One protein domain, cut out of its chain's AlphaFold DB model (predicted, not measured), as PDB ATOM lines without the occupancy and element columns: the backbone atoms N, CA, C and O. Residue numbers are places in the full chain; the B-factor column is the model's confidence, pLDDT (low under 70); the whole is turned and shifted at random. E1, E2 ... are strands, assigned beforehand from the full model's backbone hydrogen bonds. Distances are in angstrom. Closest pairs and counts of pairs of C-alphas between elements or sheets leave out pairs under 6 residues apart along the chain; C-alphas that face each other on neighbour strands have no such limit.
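What this domain is: This is residues 329 to 400 of the 963 residues of the protein "GD25648" of Drosophila simulans (UniProt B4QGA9). Two strongly twisted sheets of four strands each lie face to face as a sandwich, and they curl round one shared middle like a small barrel split along two seams, between E2 and E3 and between E6 and E7. One half is E2 E1 E8 E7, and the other is the meander E3 E4 E5 E6, each strand the antiparallel neighbour of the one before. The 72 printed residues hold eight named strands, E1 to E8 in order, and no named helix; both sheets are antiparallel and the class is all strand. The whole is compact and rounded, with a radius of gyration of the C-alphas of 11.1 A and spans of 29 by 23 by 19 A.

Where its parts are: Find C-alpha 329 at (-40.929, 1.886, 21.303); from there E1 runs 16.4 A through residues 329 to 334. E2, residues 338 to 343, covers 16.3 A. In the same sheet look for E7, residues 385 to 388, 10.0 A, and E8, residues 394 to 399, 16.1 A, ending at C-alpha 399 (-45.942, 6.153, 30.093). In the other sheet, E3 is residues 349 to 353, 13.4 A. The longest strand, E4, residues 356 to 363, starts at (-51.517, 22.492, 20.435) and spans 22.9 A. E5, residues 368 to 371, is 9.5 A and E6, residues 374 to 377, is 10.0 A.

How they stand to each other: Start in the sheet E2 E1 E8 E7, with E2 and E7 as edge strands. In the hairpin of E1 and E2, N 332 and O 340 are 2.8 A apart. E8 is staggered: residues 397 to 399 pair with E1, where N 333 is 2.8 A from O 398, and residues 394 to 397 pair with E7, where N 387 is 2.8 A from O 395. Across the sandwich, the strands of one sheet stand at 32 degrees to those of the other, and the closest C-alphas of E2 and E3 are those of Val 340 and Phe 351, 7.3 A. In the second sheet, E4 pairs with E3 over residues 356 to 360, with N 358 and O 351 at 2.8 A, and with E5 over 360 to 363, with N 370 and O 361 at 2.8 A. In the hairpin of E5 and E6, N 374 and O 371 are 2.8 A apart. E6 and E7 are apart.

The domain as a whole: Look for the two farthest C-alphas at Ala 355 and Ser 365, 30.8 A apart; those of Lys 329 and Gly 400 are 9.2 A apart. The printed part has no cut and no long link; E6 to E7, seven residues, is short, and the other links are tight. The mean pLDDT of the printed part is 82.6, and residues 390 to 393 are under 70.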
ATOM      1  N   LYS A 329     -39.745   1.010  21.286       86.19
ATOM      2  CA  LYS A 329     -40.929   1.886  21.303       86.19
ATOM      3  C   LYS A 329     -41.727   1.691  22.589       86.19
ATOM      4  O   LYS A 329     -41.819   0.566  23.081       86.19
ATOM      5  N   ILE A 330     -42.307   2.770  23.100       89.00
ATOM      6  CA  ILE A 330     -43.291   2.772  24.189       89.00
ATOM      7  C   ILE A 330     -44.474   3.654  23.789       89.00
ATOM      8  O   ILE A 330     -44.338   4.532  22.944       89.00
ATOM      9  N   ASN A 331     -45.629   3.460  24.418       89.06
ATOM     10  CA  ASN A 331     -46.782   4.332  24.205       89.06
ATOM     11  C   ASN A 331     -46.910   5.293  25.392       89.06
ATOM     12  O   ASN A 331     -46.864   4.859  26.545       89.06
ATOM     13  N   MET A 332     -47.093   6.580  25.118       87.19
ATOM     14  CA  MET A 332     -47.587   7.563  26.078       87.19
ATOM     15  C   MET A 332     -49.102   7.667  25.915       87.19
ATOM     16  O   MET A 332     -49.600   7.759  24.798       87.19
ATOM     17  N   ILE A 333     -49.835   7.627  27.021       88.19
ATOM     18  CA  ILE A 333     -51.293   7.749  27.046       88.19
ATOM     19  C   ILE A 333     -51.624   9.037  27.790       88.19
ATOM     20  O   ILE A 333     -51.183   9.204  28.927       88.19
ATOM     21  N   VAL A 334     -52.379   9.929  27.154       87.06
ATOM     22  CA  VAL A 334     -52.788  11.229  27.700       87.06
ATOM     23  C   VAL A 334     -54.302  11.230  27.893       87.06
ATOM     24  O   VAL A 334     -55.044  10.813  27.002       87.06
ATOM     25  N   ASP A 335     -54.742  11.621  29.091       83.50
ATOM     26  CA  ASP A 335     -56.149  11.715  29.515       83.50
ATOM     27  C   ASP A 335     -56.983  10.454  29.238       83.50
ATOM     28  O   ASP A 335     -58.185  10.523  29.012       83.50
ATOM     29  N   ALA A 336     -56.328   9.288  29.234       81.88
ATOM     30  CA  ALA A 336     -56.851   7.972  28.841       81.88
ATOM     31  C   ALA A 336     -57.358   7.826  27.386       81.88
ATOM     32  O   ALA A 336     -57.527   6.689  26.945       81.88
ATOM     33  N   HIS A 337     -57.531   8.915  26.631       75.31
ATOM     34  CA  HIS A 337     -58.120   8.906  25.285       75.31
ATOM     35  C   HIS A 337     -57.086   8.977  24.150       75.31
ATOM     36  O   HIS A 337     -57.294   8.371  23.100       75.31
ATOM     37  N   THR A 338     -55.962   9.681  24.329       80.44
ATOM     38  CA  THR A 338     -54.964   9.870  23.259       80.44
ATOM     39  C   THR A 338     -53.742   8.986  23.481       80.44
ATOM     40  O   THR A 338     -53.102   9.058  24.530       80.44
ATOM     41  N   ILE A 339     -53.384   8.168  22.487       85.75
ATOM     42  CA  ILE A 339     -52.209   7.285  22.530       85.75
ATOM     43  C   ILE A 339     -51.150   7.797  21.547       85.75
ATOM     44  O   ILE A 339     -51.320   7.710  20.336       85.75
ATOM     45  N   VAL A 340     -50.035   8.298  22.077       86.31
ATOM     46  CA  VAL A 340     -48.888   8.798  21.309       86.31
ATOM     47  C   VAL A 340     -47.767   7.748  21.338       86.31
ATOM     48  O   VAL A 340     -47.267   7.427  22.422       86.31
ATOM     49  N   PRO A 341     -47.332   7.190  20.193       86.12
ATOM     50  CA  PRO A 341     -46.158   6.324  20.147       86.12
ATOM     51  C   PRO A 341     -44.880   7.157  20.315       86.12
ATOM     52  O   PRO A 341     -44.651   8.108  19.572       86.12
ATOM     53  N   LEU A 342     -44.034   6.780  21.274       86.50
ATOM     54  CA  LEU A 342     -42.727   7.389  21.522       86.50
ATOM     55  C   LEU A 342     -41.608   6.378  21.260       86.50
ATOM     56  O   LEU A 342     -41.675   5.212  21.665       86.50
ATOM     57  N   PHE A 343     -40.543   6.844  20.623       87.81
ATOM     58  CA  PHE A 343     -39.341   6.060  20.362       87.81
ATOM     59  C   PHE A 343     -38.306   6.315  21.458       87.81
ATOM     60  O   PHE A 343     -38.105   7.442  21.894       87.81
ATOM     61  N   LEU A 344     -37.640   5.266  21.929       85.00
ATOM     62  CA  LEU A 344     -36.596   5.375  22.944       85.00
ATOM     63  C   LEU A 344     -35.264   5.722  22.268       85.00
ATOM     64  O   LEU A 344     -34.426   4.850  22.034       85.00
ATOM     65  N   ASP A 345     -35.102   6.999  21.925       84.56
ATOM     66  CA  ASP A 345     -33.887   7.584  21.356       84.56
ATOM     67  C   ASP A 345     -33.499   8.902  22.066       84.56
ATOM     68  O   ASP A 345     -34.068   9.266  23.098       84.56
ATOM     69  N   ALA A 346     -32.479   9.587  21.548       78.00
ATOM     70  CA  ALA A 346     -31.996  10.871  22.060       78.00
ATOM     71  C   ALA A 346     -32.708  12.100  21.453       78.00
ATOM     72  O   ALA A 346     -32.393  13.241  21.812       78.00
ATOM     73  N   ARG A 347     -33.619  11.904  20.491       82.31
ATOM     74  CA  ARG A 347     -34.183  12.984  19.677       82.31
ATOM     75  C   ARG A 347     -35.390  13.604  20.371       82.31
ATOM     76  O   ARG A 347     -36.178  12.928  21.025       82.31
ATOM     77  N   GLN A 348     -35.559  14.909  20.181       85.31
ATOM     78  CA  GLN A 348     -36.816  15.575  20.499       85.31
ATOM     79  C   GLN A 348     -37.885  15.102  19.505       85.31
ATOM     80  O   GLN A 348     -37.701  15.198  18.289       85.31
ATOM     81  N   GLN A 349     -38.985  14.577  20.030       87.31
ATOM     82  CA  GLN A 349     -40.135  14.072  19.286       87.31
ATOM     83  C   GLN A 349     -41.312  15.018  19.523       87.31
ATOM     84  O   GLN A 349     -41.586  15.401  20.659       87.31
ATOM     85  N   THR A 350     -41.998  15.423  18.456       85.62
ATOM     86  CA  THR A 350     -43.154  16.329  18.530       85.62
ATOM     87  C   THR A 350     -44.454  15.571  18.314       85.62
ATOM     88  O   THR A 350     -44.520  14.703  17.447       85.62
ATOM     89  N   PHE A 351     -45.489  15.941  19.058       86.81
ATOM     90  CA  PHE A 351     -46.830  15.361  18.984       86.81
ATOM     91  C   PHE A 351     -47.876  16.472  19.149       86.81
ATOM     92  O   PHE A 351     -47.554  17.564  19.609       86.81
ATOM     93  N   GLN A 352     -49.117  16.217  18.748       79.88
ATOM     94  CA  GLN A 352     -50.218  17.178  18.866       79.88
ATOM     95  C   GLN A 352     -51.238  16.675  19.890       79.88
ATOM     96  O   GLN A 352     -51.509  15.474  19.946       79.88
ATOM     97  N   LEU A 353     -51.795  17.585  20.689       79.44
ATOM     98  CA  LEU A 353     -52.933  17.330  21.573       79.44
ATOM     99  C   LEU A 353     -53.994  18.403  21.311       79.44
ATOM    100  O   LEU A 353     -53.798  19.582  21.606       79.44
ATOM    101  N   GLY A 354     -55.114  18.003  20.709       75.81
ATOM    102  CA  GLY A 354     -56.094  18.957  20.191       75.81
ATOM    103  C   GLY A 354     -55.455  19.888  19.155       75.81
ATOM    104  O   GLY A 354     -54.962  19.425  18.131       75.81
ATOM    105  N   ALA A 355     -55.452  21.192  19.436       70.31
ATOM    106  CA  ALA A 355     -54.894  22.224  18.558       70.31
ATOM    107  C   ALA A 355     -53.438  22.622  18.885       70.31
ATOM    108  O   ALA A 355     -52.874  23.474  18.199       70.31
ATOM    109  N   GLU A 356     -52.826  22.058  19.932       80.44
ATOM    110  CA  GLU A 356     -51.517  22.492  20.435       80.44
ATOM    111  C   GLU A 356     -50.420  21.462  20.116       80.44
ATOM    112  O   GLU A 356     -50.610  20.248  20.243       80.44
ATOM    113  N   GLN A 357     -49.267  21.951  19.641       84.00
ATOM    114  CA  GLN A 357     -48.107  21.122  19.313       84.00
ATOM    115  C   GLN A 357     -47.126  21.107  20.484       84.00
ATOM    116  O   GLN A 357     -46.536  22.128  20.836       84.00
ATOM    117  N   HIS A 358     -46.907  19.915  21.021       84.44
ATOM    118  CA  HIS A 358     -46.023  19.640  22.140       84.44
ATOM    119  C   HIS A 358     -44.764  18.903  21.683       84.44
ATOM    120  O   HIS A 358     -44.676  18.372  20.568       84.44
ATOM    121  N   SER A 359     -43.771  18.841  22.563       87.56
ATOM    122  CA  SER A 359     -42.526  18.122  22.331       87.56
ATOM    123  C   SER A 359     -42.016  17.412  23.581       87.56
ATOM    124  O   SER A 359     -42.101  17.928  24.693       87.56
ATOM    125  N   LEU A 360     -41.453  16.223  23.384       88.94
ATOM    126  CA  LEU A 360     -40.826  15.410  24.418       88.94
ATOM    127  C   LEU A 360     -39.414  15.023  23.972       88.94
ATOM    128  O   LEU A 360     -39.216  14.574  22.845       88.94
ATOM    129  N   GLN A 361     -38.433  15.152  24.862       88.31
ATOM    130  CA  GLN A 361     -37.089  14.601  24.677       88.31
ATOM    131  C   GLN A 361     -36.668  13.816  25.921       88.31
ATOM    132  O   GLN A 361     -36.728  14.339  27.034       88.31
ATOM    133  N   PHE A 362     -36.211  12.575  25.750       88.00
ATOM    134  CA  PHE A 362     -35.648  11.789  26.849       88.00
ATOM    135  C   PHE A 362     -34.241  12.275  27.210       88.00
ATOM    136  O   PHE A 362     -33.417  12.531  26.330       88.00
ATOM    137  N   VAL A 363     -33.955  12.376  28.508       87.06
ATOM    138  CA  VAL A 363     -32.651  12.807  29.033       87.06
ATOM    139  C   VAL A 363     -32.213  11.898  30.186       87.06
ATOM    140  O   VAL A 363     -33.028  11.200  30.792       87.06
ATOM    141  N   ASP A 364     -30.911  11.889  30.479       85.38
ATOM    142  CA  ASP A 364     -30.316  11.170  31.620       85.38
ATOM    143  C   ASP A 364     -30.700   9.669  31.697       85.38
ATOM    144  O   ASP A 364     -31.355   9.201  32.628       85.38
ATOM    145  N   SER A 365     -30.346   8.893  30.661       83.50
ATOM    146  CA  SER A 365     -30.663   7.452  30.537       83.50
ATOM    147  C   SER A 365     -32.141   7.108  30.795       83.50
ATOM    148  O   SER A 365     -32.449   6.145  31.501       83.50
ATOM    149  N   PHE A 366     -33.063   7.899  30.237       84.50
ATOM    150  CA  PHE A 366     -34.521   7.785  30.416       84.50
ATOM    151  C   PHE A 366     -35.050   8.068  31.837       84.50
ATOM    152  O   PHE A 366     -36.241   7.858  32.076       84.50
ATOM    153  N   GLN A 367     -34.225   8.536  32.785       84.00
ATOM    154  CA  GLN A 367     -34.667   8.857  34.152       84.00
ATOM    155  C   GLN A 367     -35.540  10.125  34.207       84.00
ATOM    156  O   GLN A 367     -36.424  10.246  35.063       84.00
ATOM    157  N   TYR A 368     -35.335  11.040  33.261       85.69
ATOM    158  CA  TYR A 368     -36.119  12.259  33.099       85.69
ATOM    159  C   TYR A 368     -36.512  12.462  31.628       85.69
ATOM    160  O   TYR A 368     -35.943  11.858  30.715       85.69
ATOM    161  N   ALA A 369     -37.480  13.342  31.391       87.00
ATOM    162  CA  ALA A 369     -37.782  13.865  30.067       87.00
ATOM    163  C   ALA A 369     -38.012  15.377  30.139       87.00
ATOM    164  O   ALA A 369     -38.530  15.893  31.129       87.00
ATOM    165  N   LEU A 370     -37.629  16.075  29.075       86.69
ATOM    166  CA  LEU A 370     -38.010  17.458  28.826       86.69
ATOM    167  C   LEU A 370     -39.340  17.441  28.069       86.69
ATOM    168  O   LEU A 370     -39.358  17.077  26.894       86.69
ATOM    169  N   LEU A 371     -40.433  17.806  28.740       86.44
ATOM    170  CA  LEU A 371     -41.756  18.011  28.141       86.44
ATOM    171  C   LEU A 371     -41.973  19.514  27.964       86.44
ATOM    172  O   LEU A 371     -41.970  20.260  28.939       86.44
ATOM    173  N   ASP A 372     -42.051  19.966  26.713       83.50
ATOM    174  CA  ASP A 372     -42.072  21.381  26.313       83.50
ATOM    175  C   ASP A 372     -40.958  22.242  26.957       83.50
ATOM    176  O   ASP A 372     -41.112  23.441  27.199       83.50
ATOM    177  N   GLY A 373     -39.812  21.614  27.246       77.69
ATOM    178  CA  GLY A 373     -38.665  22.219  27.932       77.69
ATOM    179  C   GLY A 373     -38.696  22.135  29.466       77.69
ATOM    180  O   GLY A 373     -37.686  22.434  30.101       77.69
ATOM    181  N   GLN A 374     -39.795  21.685  30.080       80.56
ATOM    182  CA  GLN A 374     -39.876  21.434  31.521       80.56
ATOM    183  C   GLN A 374     -39.309  20.050  31.870       80.56
ATOM    184  O   GLN A 374     -39.687  19.042  31.274       80.56
ATOM    185  N   LEU A 375     -38.402  19.986  32.850       83.81
ATOM    186  CA  LEU A 375     -37.753  18.740  33.268       83.81
ATOM    187  C   LEU A 375     -38.644  17.940  34.228       83.81
ATOM    188  O   LEU A 375     -38.740  18.267  35.409       83.81
ATOM    189  N   GLN A 376     -39.238  16.853  33.734       81.56
ATOM    190  CA  GLN A 376     -40.068  15.944  34.520       81.56
ATOM    191  C   GLN A 376     -39.332  14.636  34.843       81.56
ATOM    192  O   GLN A 376     -38.665  14.049  33.989       81.56
ATOM    193  N   LYS A 377     -39.494  14.135  36.075       83.62
ATOM    194  CA  LYS A 377     -39.045  12.786  36.465       83.62
ATOM    195  C   LYS A 377     -39.984  11.726  35.881       83.62
ATOM    196  O   LYS A 377     -41.188  11.758  36.149       83.62
ATOM    197  N   MET A 378     -39.418  10.766  35.154       82.38
ATOM    198  CA  MET A 378     -40.167   9.752  34.409       82.38
ATOM    199  C   MET A 378     -40.483   8.510  35.247       82.38
ATOM    200  O   MET A 378     -39.633   7.994  35.972       82.38
ATOM    201  N   GLU A 379     -41.710   8.008  35.111       82.31
ATOM    202  CA  GLU A 379     -42.232   6.823  35.800       82.31
ATOM    203  C   GLU A 379     -42.979   5.941  34.780       82.31
ATOM    204  O   GLU A 379     -44.050   6.296  34.288       82.31
ATOM    205  N   TYR A 380     -42.377   4.803  34.419       85.94
ATOM    206  CA  TYR A 380     -42.846   3.905  33.353       85.94
ATOM    207  C   TYR A 380     -43.707   2.769  33.910       85.94
ATOM    208  O   TYR A 380     -43.312   2.104  34.865       85.94
ATOM    209  N   GLY A 381     -44.867   2.519  33.299       79.31
ATOM    210  CA  GLY A 381     -45.829   1.510  33.759       79.31
ATOM    211  C   GLY A 381     -46.563   1.867  35.060       79.31
ATOM    212  O   GLY A 381     -47.254   1.013  35.609       79.31
ATOM    213  N   GLY A 382     -46.408   3.098  35.559       80.12
ATOM    214  CA  GLY A 382     -47.056   3.584  36.778       80.12
ATOM    215  C   GLY A 382     -48.506   4.044  36.583       80.12
ATOM    216  O   GLY A 382     -49.115   3.861  35.526       80.12
ATOM    217  N   LEU A 383     -49.053   4.678  37.622       81.50
ATOM    218  CA  LEU A 383     -50.342   5.374  37.556       81.50
ATOM    219  C   LEU A 383     -50.252   6.625  36.652       81.50
ATOM    220  O   LEU A 383     -49.165   7.196  36.524       81.50
ATOM    221  N   PRO A 384     -51.365   7.079  36.040       83.44
ATOM    222  CA  PRO A 384     -51.404   8.356  35.330       83.44
ATOM    223  C   PRO A 384     -51.045   9.520  36.257       83.44
ATOM    224  O   PRO A 384     -51.533   9.602  37.384       83.44
ATOM    225  N   LYS A 385     -50.197  10.427  35.776       80.94
ATOM    226  CA  LYS A 385     -49.654  11.544  36.549       80.94
ATOM    227  C   LYS A 385     -50.155  12.859  35.971       80.94
ATOM    228  O   LYS A 385     -49.964  13.118  34.786       80.94
ATOM    229  N   GLY A 386     -50.780  13.682  36.811       81.06
ATOM    230  CA  GLY A 386     -51.191  15.032  36.429       81.06
ATOM    231  C   GLY A 386     -49.974  15.876  36.045       81.06
ATOM    232  O   GLY A 386     -49.010  15.971  36.807       81.06
ATOM    233  N   MET A 387     -50.015  16.463  34.853       78.56
ATOM    234  CA  MET A 387     -48.976  17.311  34.282       78.56
ATOM    235  C   MET A 387     -49.609  18.489  33.546       78.56
ATOM    236  O   MET A 387     -50.602  18.331  32.843       78.56
ATOM    237  N   MET A 388     -49.021  19.674  33.691       76.00
ATOM    238  CA  MET A 388     -49.416  20.857  32.931       76.00
ATOM    239  C   MET A 388     -48.519  20.984  31.699       76.00
ATOM    240  O   MET A 388     -47.296  20.996  31.839       76.00
ATOM    241  N   LEU A 389     -49.120  21.071  30.515       78.88
ATOM    242  CA  LEU A 389     -48.405  21.290  29.253       78.88
ATOM    243  C   LEU A 389     -48.474  22.764  28.823       78.88
ATOM    244  O   LEU A 389     -49.285  23.540  29.344       78.88
ATOM    245  N   ASN A 390     -47.621  23.167  27.876       65.44
ATOM    246  CA  ASN A 390     -47.641  24.538  27.361       65.44
ATOM    247  C   ASN A 390     -48.960  24.786  26.608       65.44
ATOM    248  O   ASN A 390     -49.239  24.125  25.618       65.44
ATOM    249  N   GLY A 391     -49.770  25.711  27.129       61.06
ATOM    250  CA  GLY A 391     -51.200  25.848  26.807       61.06
ATOM    251  C   GLY A 391     -52.084  25.941  28.059       61.06
ATOM    252  O   GLY A 391     -53.225  26.382  27.999       61.06
ATOM    253  N   GLY A 392     -51.550  25.570  29.231       64.50
ATOM    254  CA  GLY A 392     -52.242  25.697  30.523       64.50
ATOM    255  C   GLY A 392     -53.192  24.541  30.850       64.50
ATOM    256  O   GLY A 392     -53.774  24.514  31.932       64.50
ATOM    257  N   ARG A 393     -53.322  23.556  29.954       69.25
ATOM    258  CA  ARG A 393     -54.102  22.338  30.195       69.25
ATOM    259  C   ARG A 393     -53.370  21.439  31.189       69.25
ATOM    260  O   ARG A 393     -52.220  21.059  30.961       69.25
ATOM    261  N   SER A 394     -54.058  21.058  32.262       77.31
ATOM    262  CA  SER A 394     -53.679  19.925  33.105       77.31
ATOM    263  C   SER A 394     -54.182  18.624  32.478       77.31
ATOM    264  O   SER A 394     -55.392  18.438  32.370       77.31
ATOM    265  N   CYS A 395     -53.273  17.726  32.111       80.69
ATOM    266  CA  CYS A 395     -53.580  16.415  31.544       80.69
ATOM    267  C   CYS A 395     -52.960  15.294  32.391       80.69
ATOM    268  O   CYS A 395     -51.961  15.490  33.086       80.69
ATOM    269  N   PHE A 396     -53.536  14.098  32.340       86.50
ATOM    270  CA  PHE A 396     -53.035  12.909  33.019       86.50
ATOM    271  C   PHE A 396     -52.209  12.057  32.058       86.50
ATOM    272  O   PHE A 396     -52.749  11.320  31.232       86.50
ATOM    273  N   ILE A 397     -50.884  12.129  32.189       87.69
ATOM    274  CA  ILE A 397     -49.943  11.408  31.329       87.69
ATOM    275  C   ILE A 397     -49.526  10.092  31.998       87.69
ATOM    276  O   ILE A 397     -49.081  10.075  33.147       87.69
ATOM    277  N   ARG A 398     -49.626   8.974  31.271       87.62
ATOM    278  CA  ARG A 398     -49.082   7.664  31.662       87.62
ATOM    279  C   ARG A 398     -48.138   7.133  30.590       87.62
ATOM    280  O   ARG A 398     -48.545   6.922  29.451       87.62
ATOM    281  N   PHE A 399     -46.904   6.819  30.972       88.44
ATOM    282  CA  PHE A 399     -45.942   6.153  30.093       88.44
ATOM    283  C   PHE A 399     -46.054   4.631  30.202       88.44
ATOM    284  O   PHE A 399     -46.154   4.080  31.300       88.44
ATOM    285  N   GLY A 400     -46.016   3.942  29.063       86.38
ATOM    286  CA  GLY A 400     -45.979   2.484  28.991       86.38
ATOM    287  C   GLY A 400     -44.722   1.880  29.626       86.38
ATOM    288  O   GLY A 400     -43.737   2.566  29.899       86.38
TER     289      GLY A 400